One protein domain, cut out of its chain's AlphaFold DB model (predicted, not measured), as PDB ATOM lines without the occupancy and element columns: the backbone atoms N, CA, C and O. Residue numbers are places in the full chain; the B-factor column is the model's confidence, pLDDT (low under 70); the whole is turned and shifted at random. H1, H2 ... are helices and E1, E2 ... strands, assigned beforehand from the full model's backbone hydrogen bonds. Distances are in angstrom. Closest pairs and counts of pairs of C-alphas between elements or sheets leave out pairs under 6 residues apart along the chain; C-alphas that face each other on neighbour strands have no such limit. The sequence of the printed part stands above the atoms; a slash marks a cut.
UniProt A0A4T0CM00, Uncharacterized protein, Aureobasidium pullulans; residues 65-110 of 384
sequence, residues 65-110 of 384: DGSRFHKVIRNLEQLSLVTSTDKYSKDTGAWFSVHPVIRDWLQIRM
ATOM      1  N   ASP A  65      38.610  -9.842  13.666       78.25
ATOM      2  CA  ASP A  65      38.821 -10.886  12.668       78.25
ATOM      3  C   ASP A  65      39.535 -10.322  11.432       78.25
ATOM      4  O   ASP A  65      38.941  -9.825  10.464       78.25
ATOM      5  N   GLY A  66      40.862 -10.461  11.436       76.00
ATOM      6  CA  GLY A  66      41.697 -10.065  10.307       76.00
ATOM      7  C   GLY A  66      41.349 -10.795   9.003       76.00
ATOM      8  O   GLY A  66      41.553 -10.234   7.927       76.00
ATOM      9  N   SER A  67      40.806 -12.014   9.046       78.69
ATOM     10  CA  SER A  67      40.426 -12.755   7.837       78.69
ATOM     11  C   SER A  67      39.184 -12.154   7.173       78.69
ATOM     12  O   SER A  67      39.154 -11.987   5.947       78.69
ATOM     13  N   ARG A  68      38.199 -11.727   7.976       80.69
ATOM     14  CA  ARG A  68      37.023 -10.984   7.500       80.69
ATOM     15  C   ARG A  68      37.415  -9.644   6.904       80.69
ATOM     16  O   ARG A  68      36.929  -9.320   5.822       80.69
ATOM     17  N   PHE A  69      38.336  -8.912   7.535       79.88
ATOM     18  CA  PHE A  69      38.871  -7.670   6.969       79.88
ATOM     19  C   PHE A  69      39.405  -7.885   5.545       79.88
ATOM     20  O   PHE A  69      38.933  -7.245   4.605       79.88
ATOM     21  N   HIS A  70      40.304  -8.856   5.349       78.25
ATOM     22  CA  HIS A  70      40.853  -9.144   4.019       78.25
ATOM     23  C   HIS A  70      39.770  -9.586   3.023       78.25
ATOM     24  O   HIS A  70      39.834  -9.226   1.848       78.25
ATOM     25  N   LYS A  71      38.750 -10.330   3.471       83.06
ATOM     26  CA  LYS A  71      37.606 -10.715   2.629       83.06
ATOM     27  C   LYS A  71      36.806  -9.494   2.164       83.06
ATOM     28  O   LYS A  71      36.463  -9.420   0.986       83.06
ATOM     29  N   VAL A  72      36.523  -8.545   3.058       83.69
ATOM     30  CA  VAL A  72      35.809  -7.297   2.731       83.69
ATOM     31  C   VAL A  72      36.615  -6.463   1.743       83.69
ATOM     32  O   VAL A  72      36.083  -6.085   0.703       83.69
ATOM     33  N   ILE A  73      37.903  -6.245   2.016       82.38
ATOM     34  CA  ILE A  73      38.796  -5.506   1.117       82.38
ATOM     35  C   ILE A  73      38.830  -6.147  -0.272       82.38
ATOM     36  O   ILE A  73      38.583  -5.462  -1.262       82.38
ATOM     37  N   ARG A  74      39.018  -7.470  -0.358       83.06
ATOM     38  CA  ARG A  74      39.027  -8.185  -1.643       83.06
ATOM     39  C   ARG A  74      37.716  -8.010  -2.412       83.06
ATOM     40  O   ARG A  74      37.725  -7.909  -3.635       83.06
ATOM     41  N   ASN A  75      36.579  -7.977  -1.716       86.50
ATOM     42  CA  ASN A  75      35.288  -7.725  -2.353       86.50
ATOM     43  C   ASN A  75      35.188  -6.282  -2.883       86.50
ATOM     44  O   ASN A  75      34.685  -6.076  -3.985       86.50
ATOM     45  N   LEU A  76      35.685  -5.287  -2.140       86.50
ATOM     46  CA  LEU A  76      35.727  -3.890  -2.595       86.50
ATOM     47  C   LEU A  76      36.633  -3.713  -3.823       86.50
ATOM     48  O   LEU A  76      36.275  -2.972  -4.740       86.50
ATOM     49  N   GLU A  77      37.756  -4.429  -3.870       84.62
ATOM     50  CA  GLU A  77      38.648  -4.479  -5.034       84.62
ATOM     51  C   GLU A  77      37.973  -5.121  -6.250       84.62
ATOM     52  O   GLU A  77      38.027  -4.571  -7.349       84.62
ATOM     53  N   GLN A  78      37.268  -6.244  -6.063       86.94
ATOM     54  CA  GLN A  78      36.500  -6.891  -7.137       86.94
ATOM     55  C   GLN A  78      35.422  -5.971  -7.724       86.94
ATOM     56  O   GLN A  78      35.133  -6.037  -8.918       86.94
ATOM     57  N   LEU A  79      34.852  -5.090  -6.900       87.94
ATOM     58  CA  LEU A  79      33.889  -4.075  -7.322       87.94
ATOM     59  C   LEU A  79      34.549  -2.797  -7.869       87.94
ATOM     60  O   LEU A  79      33.838  -1.858  -8.224       87.94
ATOM     61  N   SER A  80      35.884  -2.742  -7.948       84.94
ATOM     62  CA  SER A  80      36.659  -1.559  -8.363       84.94
ATOM     63  C   SER A  80      36.365  -0.300  -7.533       84.94
ATOM     64  O   SER A  80      36.533   0.823  -8.006       84.94
ATOM     65  N   LEU A  81      35.905  -0.473  -6.288       85.00
ATOM     66  CA  LEU A  81      35.625   0.631  -5.364       85.00
ATOM     67  C   LEU A  81      36.903   1.122  -4.686       85.00
ATOM     68  O   LEU A  81      37.063   2.317  -4.424       85.00
ATOM     69  N   VAL A  82      37.802   0.180  -4.426       86.50
ATOM     70  CA  VAL A  82      39.107   0.392  -3.821       86.50
ATOM     71  C   VAL A  82      40.157  -0.254  -4.712       86.50
ATOM     72  O   VAL A  82      39.919  -1.307  -5.297       86.50
ATOM     73  N   THR A  83      41.320   0.372  -4.807       82.75
ATOM     74  CA  THR A  83      42.498  -0.208  -5.447       82.75
ATOM     75  C   THR A  83      43.605  -0.364  -4.419       82.75
ATOM     76  O   THR A  83      43.968   0.623  -3.773       82.75
ATOM     77  N   SER A  84      44.153  -1.579  -4.275       77.06
ATOM     78  CA  SER A  84      45.452  -1.745  -3.623       77.06
ATOM     79  C   SER A  84      46.485  -0.943  -4.404       77.06
ATOM     80  O   SER A  84      46.558  -0.996  -5.634       77.06
ATOM     81  N   THR A  85      47.253  -0.153  -3.673       67.94
ATOM     82  CA  THR A  85      48.298   0.702  -4.232       67.94
ATOM     83  C   THR A  85      49.684   0.096  -4.077       67.94
ATOM     84  O   THR A  85      50.629   0.802  -4.410       67.94
ATOM     85  N   ASP A  86      49.781  -1.177  -3.640       63.75
ATOM     86  CA  ASP A  86      50.995  -1.953  -3.319       63.75
ATOM     87  C   ASP A  86      52.286  -1.360  -3.899       63.75
ATOM     88  O   ASP A  86      52.833  -1.767  -4.928       63.75
ATOM     89  N   LYS A  87      52.777  -0.362  -3.175       53.56
ATOM     90  CA  LYS A  87      54.150   0.090  -3.169       53.56
ATOM     91  C   LYS A  87      54.576  -0.179  -1.737       53.56
ATOM     92  O   LYS A  87      53.911   0.291  -0.824       53.56
ATOM     93  N   TYR A  88      55.649  -0.943  -1.579       50.66
ATOM     94  CA  TYR A  88      56.254  -1.382  -0.318       50.66
ATOM     95  C   TYR A  88      55.841  -2.755   0.233       50.66
ATOM     96  O   TYR A  88      54.813  -3.338  -0.086       50.66
ATOM     97  N   SER A  89      56.818  -3.303   0.954       48.19
ATOM     98  CA  SER A  89      57.033  -4.689   1.362       48.19
ATOM     99  C   SER A  89      55.900  -5.280   2.212       48.19
ATOM    100  O   SER A  89      55.151  -4.563   2.867       48.19
ATOM    101  N   LYS A  90      55.869  -6.619   2.293       53.31
ATOM    102  CA  LYS A  90      54.994  -7.428   3.166       53.31
ATOM    103  C   LYS A  90      55.018  -7.018   4.651       53.31
ATOM    104  O   LYS A  90      54.122  -7.425   5.385       53.31
ATOM    105  N   ASP A  91      56.001  -6.220   5.063       53.56
ATOM    106  CA  ASP A  91      56.230  -5.821   6.453       53.56
ATOM    107  C   ASP A  91      55.679  -4.421   6.806       53.56
ATOM    108  O   ASP A  91      55.519  -4.123   7.985       53.56
ATOM    109  N   THR A  92      55.334  -3.569   5.826       55.09
ATOM    110  CA  THR A  92      54.927  -2.155   6.051       55.09
ATOM    111  C   THR A  92      53.414  -1.896   6.004       55.09
ATOM    112  O   THR A  92      52.978  -0.753   6.122       55.09
ATOM    113  N   GLY A  93      52.596  -2.941   5.857       62.22
ATOM    114  CA  GLY A  93      51.131  -2.838   5.827       62.22
ATOM    115  C   GLY A  93      50.533  -2.767   4.419       62.22
ATOM    116  O   GLY A  93      51.242  -2.838   3.420       62.22
ATOM    117  N   ALA A  94      49.201  -2.683   4.348       69.81
ATOM    118  CA  ALA A  94      48.444  -2.678   3.098       69.81
ATOM    119  C   ALA A  94      47.878  -1.283   2.815       69.81
ATOM    120  O   ALA A  94      47.273  -0.667   3.695       69.81
ATOM    121  N   TRP A  95      48.057  -0.807   1.582       75.25
ATOM    122  CA  TRP A  95      47.685   0.545   1.175       75.25
ATOM    123  C   TRP A  95      46.555   0.522   0.164       75.25
ATOM    124  O   TRP A  95      46.663  -0.088  -0.900       75.25
ATOM    125  N   PHE A  96      45.493   1.260   0.459       78.88
ATOM    126  CA  PHE A  96      44.274   1.271  -0.334       78.88
ATOM    127  C   PHE A  96      43.907   2.694  -0.726       78.88
ATOM    128  O   PHE A  96      43.933   3.599   0.104       78.88
ATOM    129  N   SER A  97      43.500   2.888  -1.976       82.06
ATOM    130  CA  SER A  97      42.919   4.148  -2.430       82.06
ATOM    131  C   SER A  97      41.487   3.938  -2.907       82.06
ATOM    132  O   SER A  97      41.174   2.973  -3.605       82.06
ATOM    133  N   VAL A  98      40.593   4.841  -2.507       84.19
ATOM    134  CA  VAL A  98      39.217   4.873  -3.016       84.19
ATOM    135  C   VAL A  98      39.237   5.488  -4.408       84.19
ATOM    136  O   VAL A  98      39.850   6.535  -4.623       84.19
ATOM    137  N   HIS A  99      38.526   4.872  -5.351       81.88
ATOM    138  CA  HIS A  99      38.454   5.388  -6.711       81.88
ATOM    139  C   HIS A  99      37.894   6.834  -6.723       81.88
ATOM    140  O   HIS A  99      36.821   7.064  -6.152       81.88
ATOM    141  N   PRO A 100      38.535   7.814  -7.398       81.81
ATOM    142  CA  PRO A 100      38.143   9.229  -7.327       81.81
ATOM    143  C   PRO A 100      36.671   9.495  -7.662       81.81
ATOM    144  O   PRO A 100      35.999  10.247  -6.966       81.81
ATOM    145  N   VAL A 101      36.124   8.801  -8.666       84.31
ATOM    146  CA  VAL A 101      34.699   8.917  -9.039       84.31
ATOM    147  C   VAL A 101      33.765   8.455  -7.916       84.31
ATOM    148  O   VAL A 101      32.716   9.057  -7.712       84.31
ATOM    149  N   ILE A 102      34.136   7.405  -7.177       82.81
ATOM    150  CA  ILE A 102      33.344   6.906  -6.045       82.81
ATOM    151  C   ILE A 102      33.415   7.899  -4.889       82.81
ATOM    152  O   ILE A 102      32.383   8.232  -4.311       82.81
ATOM    153  N   ARG A 103      34.611   8.424  -4.601       83.69
ATOM    154  CA  ARG A 103      34.808   9.479  -3.601       83.69
ATOM    155  C   ARG A 103      33.924  10.693  -3.896       83.69
ATOM    156  O   ARG A 103      33.174  11.127  -3.025       83.69
ATOM    157  N   ASP A 104      33.968  11.200  -5.123       83.06
ATOM    158  CA  ASP A 104      33.208  12.387  -5.521       83.06
ATOM    159  C   ASP A 104      31.692  12.098  -5.517       83.06
ATOM    160  O   ASP A 104      30.890  12.912  -5.051       83.06
ATOM    161  N   TRP A 105      31.279  10.900  -5.950       84.38
ATOM    162  CA  TRP A 105      29.884  10.458  -5.882       84.38
ATOM    163  C   TRP A 105      29.357  10.407  -4.440       84.38
ATOM    164  O   TRP A 105      28.256  10.904  -4.173       84.38
ATOM    165  N   LEU A 106      30.147   9.866  -3.504       82.75
ATOM    166  CA  LEU A 106      29.813   9.827  -2.078       82.75
ATOM    167  C   LEU A 106      29.675  11.241  -1.507       82.75
ATOM    168  O   LEU A 106      28.660  11.548  -0.882       82.75
ATOM    169  N   GLN A 107      30.629  12.135  -1.786       79.19
ATOM    170  CA  GLN A 107      30.599  13.517  -1.294       79.19
ATOM    171  C   GLN A 107      29.337  14.279  -1.728       79.19
ATOM    172  O   GLN A 107      28.742  15.008  -0.928       79.19
ATOM    173  N   ILE A 108      28.888  14.083  -2.971       82.50
ATOM    174  CA  ILE A 108      27.684  14.739  -3.506       82.50
ATOM    175  C   ILE A 108      26.409  14.191  -2.849       82.50
ATOM    176  O   ILE A 108      25.469  14.943  -2.583       82.50
ATOM    177  N   ARG A 109      26.351  12.878  -2.600       82.00
ATOM    178  CA  ARG A 109      25.132  12.183  -2.152       82.00
ATOM    179  C   ARG A 109      24.983  12.098  -0.636       82.00
ATOM    180  O   ARG A 109      23.863  11.899  -0.161       82.00
ATOM    181  N   MET A 110      26.061  12.257   0.129       80.81
ATOM    182  CA  MET A 110      25.995  12.213   1.588       80.81
ATOM    183  C   MET A 110      25.171  13.381   2.136       80.81
ATOM    184  O   MET A 110      25.382  14.545   1.783       80.81
TER     185      MET A 110
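This is residues 65 to 110 of the 384 residues of an uncharacterized protein of Aureobasidium pullulans (UniProt A0A4T0CM00). A small two-stranded hairpin, E1 and E2, has a helix joined to each of its strands: H1 leads into E1, with its residues 73 to 77 near the sheet, and H2 follows E2. The loop residues 88 to 93 stick out at one end of the long axis, the last turns of H2 at the other, and residues 65 to 72 stick out with the first part of H1. The printed part has 46 residues, with two named helices and two named strands in the order H1, E1, E2, H2; the sheet is antiparallel and the class is mixed, helices and strands. It is loose, with a radius of gyration of the C-alphas of 12.4 A, and elongated, spanning 36 by 23 by 17 A.

H1, residues 66 to 78, comes closest to E1, residues 82 to 84, at the C-alphas of Leu 76 and Val 82, 5.6 A apart. E1 and E2, residues 96 to 98, form a hairpin, antiparallel at 153 degrees, with N 83 and O 97 within hydrogen-bond range at 2.9 A. H1 and E2 are near each other, with 5 pairs of C-alphas within 10 A. H2, residues 100 to 109, is apart from H1 and E1. In H1 and H2 every O i to N i+4 pair is within hydrogen-bond range.

H1 begins at C-alpha 66 (41.697, -10.065, 10.307) and is 18.5 A long. E1 measures 6.7 A and E2 6.8 A. H2 is 14.3 A long and ends at C-alpha 109 (25.132, 12.183, -2.152).

The C-alphas farthest apart, of Asp 91 and Arg 109, are 36.9 A apart. The printed part has no cut. The link from E1 to E2, 11 residues, is long; those from H1 to E1 and from E2 to H2 are tight. The mean pLDDT of the printed part is 77.0, and residues 85 to 94 are under 70.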